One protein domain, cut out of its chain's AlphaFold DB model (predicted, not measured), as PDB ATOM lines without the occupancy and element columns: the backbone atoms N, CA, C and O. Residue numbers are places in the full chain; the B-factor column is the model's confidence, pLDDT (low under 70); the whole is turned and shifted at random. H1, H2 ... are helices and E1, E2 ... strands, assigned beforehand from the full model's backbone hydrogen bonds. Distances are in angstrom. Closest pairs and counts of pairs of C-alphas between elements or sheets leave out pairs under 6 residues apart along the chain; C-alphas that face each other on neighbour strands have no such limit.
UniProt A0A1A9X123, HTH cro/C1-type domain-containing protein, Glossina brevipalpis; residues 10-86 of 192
ATOM      1  N   ARG A  10      -0.746  16.384  -4.102       46.66
ATOM      2  CA  ARG A  10      -1.502  17.187  -3.132       46.66
ATOM      3  C   ARG A  10      -2.689  17.973  -3.718       46.66
ATOM      4  O   ARG A  10      -3.608  18.246  -2.960       46.66
ATOM      5  N   ASN A  11      -2.700  18.291  -5.019       46.78
ATOM      6  CA  ASN A  11      -3.796  19.024  -5.677       46.78
ATOM      7  C   ASN A  11      -4.583  18.212  -6.733       46.78
ATOM      8  O   ASN A  11      -5.418  18.789  -7.419       46.78
ATOM      9  N   ASN A  12      -4.347  16.904  -6.884       52.78
ATOM     10  CA  ASN A  12      -4.952  16.083  -7.949       52.78
ATOM     11  C   ASN A  12      -6.059  15.144  -7.434       52.78
ATOM     12  O   ASN A  12      -6.115  13.970  -7.804       52.78
ATOM     13  N   LEU A  13      -6.946  15.667  -6.584       52.03
ATOM     14  CA  LEU A  13      -8.192  14.990  -6.213       52.03
ATOM     15  C   LEU A  13      -9.050  14.836  -7.485       52.03
ATOM     16  O   LEU A  13      -9.361  15.824  -8.146       52.03
ATOM     17  N   GLY A  14      -9.357  13.597  -7.880       54.19
ATOM     18  CA  GLY A  14     -10.197  13.290  -9.050       54.19
ATOM     19  C   GLY A  14      -9.477  13.037 -10.385       54.19
ATOM     20  O   GLY A  14     -10.130  12.639 -11.351       54.19
ATOM     21  N   MET A  15      -8.151  13.191 -10.471       68.19
ATOM     22  CA  MET A  15      -7.415  12.861 -11.700       68.19
ATOM     23  C   MET A  15      -7.183  11.348 -11.825       68.19
ATOM     24  O   MET A  15      -6.720  10.690 -10.890       68.19
ATOM     25  N   ARG A  16      -7.496  10.796 -13.002       78.50
ATOM     26  CA  ARG A  16      -7.288   9.381 -13.339       78.50
ATOM     27  C   ARG A  16      -5.915   9.189 -13.969       78.50
ATOM     28  O   ARG A  16      -5.573   9.877 -14.929       78.50
ATOM     29  N   TYR A  17      -5.155   8.226 -13.460       82.56
ATOM     30  CA  TYR A  17      -3.817   7.906 -13.950       82.56
ATOM     31  C   TYR A  17      -3.688   6.425 -14.263       82.56
ATOM     32  O   TYR A  17      -4.412   5.589 -13.720       82.56
ATOM     33  N   LYS A  18      -2.692   6.060 -15.074       88.50
ATOM     34  CA  LYS A  18      -2.212   4.675 -15.041       88.50
ATOM     35  C   LYS A  18      -1.536   4.425 -13.694       88.50
ATOM     36  O   LYS A  18      -0.797   5.275 -13.194       88.50
ATOM     37  N   TRP A  19      -1.711   3.232 -13.129       89.44
ATOM     38  CA  TRP A  19      -1.099   2.869 -11.844       89.44
ATOM     39  C   TRP A  19       0.426   3.106 -11.827       89.44
ATOM     40  O   TRP A  19       0.979   3.563 -10.830       89.44
ATOM     41  N   SER A  20       1.116   2.866 -12.951       90.69
ATOM     42  CA  SER A  20       2.567   3.053 -13.062       90.69
ATOM     43  C   SER A  20       2.988   4.525 -13.079       90.69
ATOM     44  O   SER A  20       4.111   4.854 -12.688       90.69
ATOM     45  N   GLU A  21       2.119   5.432 -13.520       88.75
ATOM     46  CA  GLU A  21       2.337   6.881 -13.452       88.75
ATOM     47  C   GLU A  21       2.146   7.375 -12.019       88.75
ATOM     48  O   GLU A  21       3.010   8.085 -11.500       88.75
ATOM     49  N   LEU A  22       1.087   6.905 -11.350       87.94
ATOM     50  CA  LEU A  22       0.824   7.186  -9.939       87.94
ATOM     51  C   LEU A  22       2.002   6.753  -9.051       87.94
ATOM     52  O   LEU A  22       2.482   7.529  -8.223       87.94
ATOM     53  N   VAL A  23       2.529   5.545  -9.273       89.56
ATOM     54  CA  VAL A  23       3.706   5.033  -8.558       89.56
ATOM     55  C   VAL A  23       4.932   5.918  -8.783       89.56
ATOM     56  O   VAL A  23       5.592   6.298  -7.818       89.56
ATOM     57  N   ARG A  24       5.244   6.281 -10.036       88.81
ATOM     58  CA  ARG A  24       6.400   7.144 -10.346       88.81
ATOM     59  C   ARG A  24       6.298   8.500  -9.668       88.81
ATOM     60  O   ARG A  24       7.301   9.020  -9.180       88.81
ATOM     61  N   HIS A  25       5.100   9.068  -9.663       85.94
ATOM     62  CA  HIS A  25       4.837  10.330  -9.000       85.94
ATOM     63  C   HIS A  25       5.116  10.209  -7.499       85.94
ATOM     64  O   HIS A  25       5.980  10.910  -6.971       85.94
ATOM     65  N   ARG A  26       4.509   9.216  -6.843       84.69
ATOM     66  CA  ARG A  26       4.671   8.984  -5.405       84.69
ATOM     67  C   ARG A  26       6.112   8.657  -5.000       84.69
ATOM     68  O   ARG A  26       6.571   9.091  -3.946       84.69
ATOM     69  N   MET A  27       6.851   7.946  -5.852       85.94
ATOM     70  CA  MET A  27       8.288   7.715  -5.687       85.94
ATOM     71  C   MET A  27       9.080   9.024  -5.670       85.94
ATOM     72  O   MET A  27       9.933   9.206  -4.803       85.94
ATOM     73  N   LYS A  28       8.786   9.944  -6.599       84.62
ATOM     74  CA  LYS A  28       9.436  11.259  -6.668       84.62
ATOM     75  C   LYS A  28       9.110  12.108  -5.441       84.62
ATOM     76  O   LYS A  28      10.005  12.754  -4.911       84.62
ATOM     77  N   GLU A  29       7.865  12.078  -4.968       79.69
ATOM     78  CA  GLU A  29       7.455  12.806  -3.760       79.69
ATOM     79  C   GLU A  29       8.157  12.312  -2.496       79.69
ATOM     80  O   GLU A  29       8.579  13.119  -1.671       79.69
ATOM     81  N   ARG A  30       8.271  10.990  -2.330       79.81
ATOM     82  CA  ARG A  30       8.869  10.381  -1.135       79.81
ATOM     83  C   ARG A  30      10.383  10.182  -1.237       79.81
ATOM     84  O   ARG A  30      10.990   9.721  -0.278       79.81
ATOM     85  N   GLY A  31      10.987  10.477  -2.390       83.69
ATOM     86  CA  GLY A  31      12.400  10.187  -2.648       83.69
ATOM     87  C   GLY A  31      12.733   8.690  -2.590       83.69
ATOM     88  O   GLY A  31      13.864   8.320  -2.285       83.69
ATOM     89  N   VAL A  32      11.755   7.816  -2.847       85.50
ATOM     90  CA  VAL A  32      11.938   6.360  -2.799       85.50
ATOM     91  C   VAL A  32      12.434   5.870  -4.152       85.50
ATOM     92  O   VAL A  32      11.821   6.141  -5.185       85.50
ATOM     93  N   THR A  33      13.532   5.117  -4.155       89.75
ATOM     94  CA  THR A  33      14.108   4.560  -5.382       89.75
ATOM     95  C   THR A  33      13.508   3.196  -5.737       89.75
ATOM     96  O   THR A  33      12.884   2.521  -4.911       89.75
ATOM     97  N   ARG A  34      13.695   2.762  -6.991       89.06
ATOM     98  CA  ARG A  34      13.184   1.464  -7.475       89.06
ATOM     99  C   ARG A  34      13.864   0.306  -6.757       89.06
ATOM    100  O   ARG A  34      13.220  -0.701  -6.491       89.06
ATOM    101  N   GLU A  35      15.137   0.471  -6.412       92.12
ATOM    102  CA  GLU A  35      15.945  -0.497  -5.673       92.12
ATOM    103  C   GLU A  35      15.351  -0.731  -4.284       92.12
ATOM    104  O   GLU A  35      15.233  -1.873  -3.849       92.12
ATOM    105  N   ARG A  36      14.895   0.333  -3.609       90.31
ATOM    106  CA  ARG A  36      14.256   0.207  -2.297       90.31
ATOM    107  C   ARG A  36      12.936  -0.558  -2.375       90.31
ATOM    108  O   ARG A  36      12.693  -1.411  -1.526       90.31
ATOM    109  N   ILE A  37      12.117  -0.282  -3.390       92.69
ATOM    110  CA  ILE A  37      10.867  -1.018  -3.637       92.69
ATOM    111  C   ILE A  37      11.169  -2.488  -3.937       92.69
ATOM    112  O   ILE A  37      10.583  -3.372  -3.325       92.69
ATOM    113  N   ALA A  38      12.121  -2.750  -4.833       93.50
ATOM    114  CA  ALA A  38      12.517  -4.096  -5.223       93.50
ATOM    115  C   ALA A  38      13.006  -4.921  -4.022       93.50
ATOM    116  O   ALA A  38      12.531  -6.036  -3.817       93.50
ATOM    117  N   ASN A  39      13.857  -4.334  -3.175       93.38
ATOM    118  CA  ASN A  39      14.349  -4.973  -1.956       93.38
ATOM    119  C   ASN A  39      13.214  -5.329  -0.986       93.38
ATOM    120  O   ASN A  39      13.218  -6.419  -0.427       93.38
ATOM    121  N   MET A  40      12.228  -4.444  -0.803       89.81
ATOM    122  CA  MET A  40      11.093  -4.715   0.091       89.81
ATOM    123  C   MET A  40      10.110  -5.747  -0.476       89.81
ATOM    124  O   MET A  40       9.443  -6.426   0.293       89.81
ATOM    125  N   LEU A  41      10.053  -5.906  -1.799       91.00
ATOM    126  CA  LEU A  41       9.257  -6.943  -2.463       91.00
ATOM    127  C   LEU A  41       9.995  -8.284  -2.609       91.00
ATOM    128  O   LEU A  41       9.409  -9.247  -3.101       91.00
ATOM    129  N   GLY A  42      11.289  -8.349  -2.273       91.75
ATOM    130  CA  GLY A  42      12.129  -9.510  -2.585       91.75
ATOM    131  C   GLY A  42      12.269  -9.757  -4.096       91.75
ATOM    132  O   GLY A  42      12.347 -10.901  -4.543       91.75
ATOM    133  N   LYS A  43      12.243  -8.692  -4.907       92.44
ATOM    134  CA  LYS A  43      12.354  -8.734  -6.375       92.44
ATOM    135  C   LYS A  43      13.621  -8.024  -6.841       92.44
ATOM    136  O   LYS A  43      14.240  -7.265  -6.105       92.44
ATOM    137  N   THR A  44      13.996  -8.233  -8.102       93.19
ATOM    138  CA  THR A  44      15.129  -7.510  -8.694       93.19
ATOM    139  C   THR A  44      14.717  -6.093  -9.125       93.19
ATOM    140  O   THR A  44      13.594  -5.899  -9.604       93.19
ATOM    141  N   PRO A  45      15.614  -5.090  -9.041       90.06
ATOM    142  CA  PRO A  45      15.334  -3.734  -9.531       90.06
ATOM    143  C   PRO A  45      14.933  -3.700 -11.015       90.06
ATOM    144  O   PRO A  45      14.091  -2.898 -11.422       90.06
ATOM    145  N   GLY A  46      15.488  -4.617 -11.818       91.56
ATOM    146  CA  GLY A  46      15.133  -4.793 -13.227       91.56
ATOM    147  C   GLY A  46      13.689  -5.260 -13.438       91.56
ATOM    148  O   GLY A  46      13.016  -4.745 -14.330       91.56
ATOM    149  N   ALA A  47      13.178  -6.166 -12.593       91.31
ATOM    150  CA  ALA A  47      11.782  -6.604 -12.656       91.31
ATOM    151  C   ALA A  47      10.819  -5.434 -12.401       91.31
ATOM    152  O   ALA A  47       9.936  -5.178 -13.220       91.31
ATOM    153  N   VAL A  48      11.065  -4.654 -11.340       91.62
ATOM    154  CA  VAL A  48      10.275  -3.450 -11.022       91.62
ATOM    155  C   VAL A  48      10.368  -2.416 -12.149       91.62
ATOM    156  O   VAL A  48       9.362  -1.831 -12.546       91.62
ATOM    157  N   GLY A  49      11.554  -2.221 -12.734       91.69
ATOM    158  CA  GLY A  49      11.738  -1.341 -13.890       91.69
ATOM    159  C   GLY A  49      10.938  -1.777 -15.123       91.69
ATOM    160  O   GLY A  49      10.343  -0.936 -15.799       91.69
ATOM    161  N   HIS A  50      10.885  -3.079 -15.413       93.81
ATOM    162  CA  HIS A  50      10.077  -3.615 -16.509       93.81
ATOM    163  C   HIS A  50       8.575  -3.445 -16.276       93.81
ATOM    164  O   HIS A  50       7.874  -3.105 -17.229       93.81
ATOM    165  N   TRP A  51       8.098  -3.603 -15.038       94.50
ATOM    166  CA  TRP A  51       6.700  -3.353 -14.684       94.50
ATOM    167  C   TRP A  51       6.315  -1.888 -14.857       94.50
ATOM    168  O   TRP A  51       5.345  -1.576 -15.542       94.50
ATOM    169  N   LEU A  52       7.113  -0.968 -14.308       89.50
ATOM    170  CA  LEU A  52       6.817   0.461 -14.405       89.50
ATOM    171  C   LEU A  52       6.791   0.925 -15.864       89.50
ATOM    172  O   LEU A  52       5.917   1.698 -16.249       89.50
ATOM    173  N   ASN A  53       7.712   0.432 -16.692       91.56
ATOM    174  CA  ASN A  53       7.792   0.769 -18.115       91.56
ATOM    175  C   ASN A  53       6.773   0.026 -18.996       91.56
ATOM    176  O   ASN A  53       6.800   0.220 -20.208       91.56
ATOM    177  N   GLY A  54       5.909  -0.817 -18.423       87.75
ATOM    178  CA  GLY A  54       4.877  -1.545 -19.166       87.75
ATOM    179  C   GLY A  54       5.416  -2.645 -20.084       87.75
ATOM    180  O   GLY A  54       4.733  -3.045 -21.015       87.75
ATOM    181  N   ARG A  55       6.646  -3.132 -19.855       88.31
ATOM    182  CA  ARG A  55       7.226  -4.252 -20.626       88.31
ATOM    183  C   ARG A  55       6.784  -5.618 -20.107       88.31
ATOM    184  O   ARG A  55       6.926  -6.612 -20.809       88.31
ATOM    185  N   ARG A  56       6.347  -5.675 -18.849       91.12
ATOM    186  CA  ARG A  56       5.834  -6.871 -18.177       91.12
ATOM    187  C   ARG A  56       4.653  -6.474 -17.312       91.12
ATOM    188  O   ARG A  56       4.670  -5.388 -16.731       91.12
ATOM    189  N   GLU A  57       3.697  -7.376 -17.180       87.56
ATOM    190  CA  GLU A  57       2.544  -7.187 -16.308       87.56
ATOM    191  C   GLU A  57       2.838  -7.785 -14.924       87.56
ATOM    192  O   GLU A  57       3.180  -8.966 -14.824       87.56
ATOM    193  N   PRO A  58       2.810  -6.975 -13.853       92.00
ATOM    194  CA  PRO A  58       2.845  -7.484 -12.488       92.00
ATOM    195  C   PRO A  58       1.496  -8.091 -12.091       92.00
ATOM    196  O   PRO A  58       0.459  -7.762 -12.667       92.00
ATOM    197  N   SER A  59       1.497  -8.932 -11.056       92.19
ATOM    198  CA  SER A  59       0.243  -9.376 -10.446       92.19
ATOM    199  C   SER A  59      -0.425  -8.230  -9.677       92.19
ATOM    200  O   SER A  59       0.244  -7.300  -9.216       92.19
ATOM    201  N   LEU A  60      -1.743  -8.308  -9.471       89.19
ATOM    202  CA  LEU A  60      -2.460  -7.327  -8.647       89.19
ATOM    203  C   LEU A  60      -1.887  -7.254  -7.219       89.19
ATOM    204  O   LEU A  60      -1.792  -6.172  -6.644       89.19
ATOM    205  N   THR A  61      -1.435  -8.388  -6.679       91.00
ATOM    206  CA  THR A  61      -0.785  -8.486  -5.366       91.00
ATOM    207  C   THR A  61       0.535  -7.713  -5.319       91.00
ATOM    208  O   THR A  61       0.811  -7.017  -4.339       91.00
ATOM    209  N   ASP A  62       1.340  -7.778  -6.387       92.44
ATOM    210  CA  ASP A  62       2.578  -6.997  -6.497       92.44
ATOM    211  C   ASP A  62       2.266  -5.493  -6.561       92.44
ATOM    212  O   ASP A  62       2.918  -4.696  -5.885       92.44
ATOM    213  N   ILE A  63       1.239  -5.098  -7.327       91.38
ATOM    214  CA  ILE A  63       0.795  -3.697  -7.426       91.38
ATOM    215  C   ILE A  63       0.346  -3.179  -6.051       91.38
ATOM    216  O   ILE A  63       0.791  -2.112  -5.623       91.38
ATOM    217  N   ALA A  64      -0.478  -3.944  -5.332       89.69
ATOM    218  CA  ALA A  64      -0.937  -3.588  -3.991       89.69
ATOM    219  C   ALA A  64       0.230  -3.448  -2.998       89.69
ATOM    220  O   ALA A  64       0.284  -2.491  -2.226       89.69
ATOM    221  N   SER A  65       1.213  -4.346  -3.072       90.94
ATOM    222  CA  SER A  65       2.413  -4.288  -2.229       90.94
ATOM    223  C   SER A  65       3.247  -3.030  -2.509       90.94
ATOM    224  O   SER A  65       3.724  -2.373  -1.583       90.94
ATOM    225  N   ILE A  66       3.380  -2.633  -3.783       91.25
ATOM    226  CA  ILE A  66       4.039  -1.377  -4.175       91.25
ATOM    227  C   ILE A  66       3.292  -0.168  -3.597       91.25
ATOM    228  O   ILE A  66       3.924   0.750  -3.071       91.25
ATOM    229  N   PHE A  67       1.960  -0.155  -3.664       89.44
ATOM    230  CA  PHE A  67       1.152   0.917  -3.082       89.44
ATOM    231  C   PHE A  67       1.329   1.018  -1.567       89.44
ATOM    232  O   PHE A  67       1.578   2.114  -1.061       89.44
ATOM    233  N   GLN A  68       1.321  -0.109  -0.856       87.88
ATOM    234  CA  GLN A  68       1.549  -0.147   0.588       87.88
ATOM    235  C   GLN A  68       2.926   0.419   0.963       87.88
ATOM    236  O   GLN A  68       3.032   1.275   1.842       87.88
ATOM    237  N   ILE A  69       3.972   0.008   0.242       86.88
ATOM    238  CA  ILE A  69       5.340   0.528   0.387       86.88
ATOM    239  C   ILE A  69       5.388   2.054   0.222       86.88
ATOM    240  O   ILE A  69       6.113   2.757   0.930       86.88
ATOM    241  N   LEU A  70       4.611   2.580  -0.722       85.38
ATOM    242  CA  LEU A  70       4.537   4.004  -1.032       85.38
ATOM    243  C   LEU A  70       3.539   4.768  -0.148       85.38
ATOM    244  O   LEU A  70       3.347   5.971  -0.345       85.38
ATOM    245  N   GLY A  71       2.937   4.096   0.840       80.88
ATOM    246  CA  GLY A  71       1.942   4.660   1.746       80.88
ATOM    247  C   GLY A  71       0.704   5.163   1.013       80.88
ATOM    248  O   GLY A  71       0.255   6.275   1.273       80.88
ATOM    249  N   LEU A  72       0.226   4.383   0.045       81.19
ATOM    250  CA  LEU A  72      -1.060   4.551  -0.621       81.19
ATOM    251  C   LEU A  72      -1.991   3.456  -0.082       81.19
ATOM    252  O   LEU A  72      -1.956   2.323  -0.554       81.19
ATOM    253  N   SER A  73      -2.747   3.773   0.971       73.00
ATOM    254  CA  SER A  73      -3.618   2.818   1.674       73.00
ATOM    255  C   SER A  73      -4.975   2.625   1.005       73.00
ATOM    256  O   SER A  73      -5.521   1.528   1.062       73.00
ATOM    257  N   SER A  74      -5.511   3.666   0.365       74.38
ATOM    258  CA  SER A  74      -6.775   3.622  -0.368       74.38
ATOM    259  C   SER A  74      -6.578   4.135  -1.791       74.38
ATOM    260  O   SER A  74      -6.115   5.248  -2.046       74.38
ATOM    261  N   VAL A  75      -6.875   3.264  -2.749       80.94
ATOM    262  CA  VAL A  75      -6.682   3.501  -4.174       80.94
ATOM    263  C   VAL A  75      -7.907   2.945  -4.895       80.94
ATOM    264  O   VAL A  75      -8.269   1.788  -4.691       80.94
ATOM    265  N   VAL A  76      -8.558   3.764  -5.719       82.81
ATOM    266  CA  VAL A  76      -9.751   3.374  -6.477       82.81
ATOM    267  C   VAL A  76      -9.318   2.873  -7.846       82.81
ATOM    268  O   VAL A  76      -8.720   3.617  -8.625       82.81
ATOM    269  N   LEU A  77      -9.636   1.614  -8.137       84.75
ATOM    270  CA  LEU A  77      -9.488   1.029  -9.465       84.75
ATOM    271  C   LEU A  77     -10.786   1.233 -10.254       84.75
ATOM    272  O   LEU A  77     -11.857   0.824  -9.812       84.75
ATOM    273  N   HIS A  78     -10.681   1.852 -11.425       84.81
ATOM    274  CA  HIS A  78     -11.797   2.070 -12.343       84.81
ATOM    275  C   HIS A  78     -11.871   0.942 -13.379       84.81
ATOM    276  O   HIS A  78     -10.869   0.302 -13.701       84.81
ATOM    277  N   GLY A  79     -13.062   0.709 -13.941       80.69
ATOM    278  CA  GLY A  79     -13.294  -0.351 -14.938       80.69
ATOM    279  C   GLY A  79     -12.563  -0.151 -16.274       80.69
ATOM    280  O   GLY A  79     -12.441  -1.090 -17.051       80.69
ATOM    281  N   ASP A  80     -12.039   1.050 -16.522       80.88
ATOM    282  CA  ASP A  80     -11.168   1.378 -17.658       80.88
ATOM    283  C   ASP A  80      -9.690   0.999 -17.409       80.88
ATOM    284  O   ASP A  80      -8.829   1.246 -18.254       80.88
ATOM    285  N   GLY A  81      -9.377   0.407 -16.249       81.12
ATOM    286  CA  GLY A  81      -8.015   0.071 -15.831       81.12
ATOM    287  C   GLY A  81      -7.211   1.274 -15.326       81.12
ATOM    288  O   GLY A  81      -6.019   1.137 -15.033       81.12
ATOM    289  N   SER A  82      -7.837   2.451 -15.217       82.75
ATOM    290  CA  SER A  82      -7.236   3.616 -14.582       82.75
ATOM    291  C   SER A  82      -7.377   3.557 -13.067       82.75
ATOM    292  O   SER A  82      -8.208   2.846 -12.496       82.75
ATOM    293  N   VAL A  83      -6.518   4.313 -12.403       86.69
ATOM    294  CA  VAL A  83      -6.432   4.380 -10.958       86.69
ATOM    295  C   VAL A  83      -6.538   5.834 -10.530       86.69
ATOM    296  O   VAL A  83      -5.842   6.701 -11.062       86.69
ATOM    297  N   SER A  84      -7.390   6.100  -9.546       82.69
ATOM    298  CA  SER A  84      -7.418   7.375  -8.836       82.69
ATOM    299  C   SER A  84      -7.139   7.148  -7.359       82.69
ATOM    300  O   SER A  84      -7.325   6.057  -6.820       82.69
ATOM    301  N   LEU A  85      -6.690   8.195  -6.685       75.19
ATOM    302  CA  LEU A  85      -6.687   8.191  -5.230       75.19
ATOM    303  C   LEU A  85      -8.144   8.301  -4.764       75.19
ATOM    304  O   LEU A  85      -8.932   9.006  -5.399       75.19
ATOM    305  N   HIS A  86      -8.526   7.541  -3.734       65.56
ATOM    306  CA  HIS A  86      -9.811   7.784  -3.077       65.56
ATOM    307  C   HIS A  86      -9.738   9.173  -2.431       65.56
ATOM    308  O   HIS A  86      -8.657   9.574  -2.000       65.56
TER     309      HIS A  86
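Overview. This is residues 10 to 86 of the 192 residues of the protein "HTH cro/C1-type domain-containing protein" of Glossina brevipalpis (UniProt A0A1A9X123). A small hairpin, E1 and E2, sits at one end beside Trp 19 of H1; H1 and H4 run the same way through the middle, and H2 and H3 cover the other end. The 77 printed residues hold four named helices, then two antiparallel strands: mostly helix, compact, radius of gyration of the C-alphas 11.9 A, spans 33 by 25 by 18 A.

Along the chain. E1 is residues 75 to 77; E2, 83 to 85, ends at C-alpha (-6.687, 8.191, -5.230). H1, 19 to 30, starts at C-alpha (-1.099, 2.869, -11.844) and spans 16.4 A; H4, 60 to 69, spans 14.3 A. H2 is 34 to 41, H3 45 to 52.

Arrangement. In the hairpin E1 and E2, N 76 and O 84 are within hydrogen-bond range, 2.8 A. The closest C-alphas of H1 and E2, Trp 19 and Val 83, are 5.6 A apart. H1 and H4 are close but not clearly touching (closest C-alphas Val 23 and Phe 67, 7.3 A), at a shallow tilt of 15 degrees. H1 touches H3 with residues 20 to 24 alone (Ser 20 and Leu 52, 5.2 A). H2 touches H3, about perpendicular at 82 degrees (Glu 35 and Pro 45, 5.1 A). Every helix has each O i to N i+4 pair within range.

Size, cuts and confidence. The farthest C-alphas, Asn 11 and Gly 42, are 32.8 A apart. The printed part has no cut and no long link. pLDDT is under 70 at residues 10 to 15 and 86.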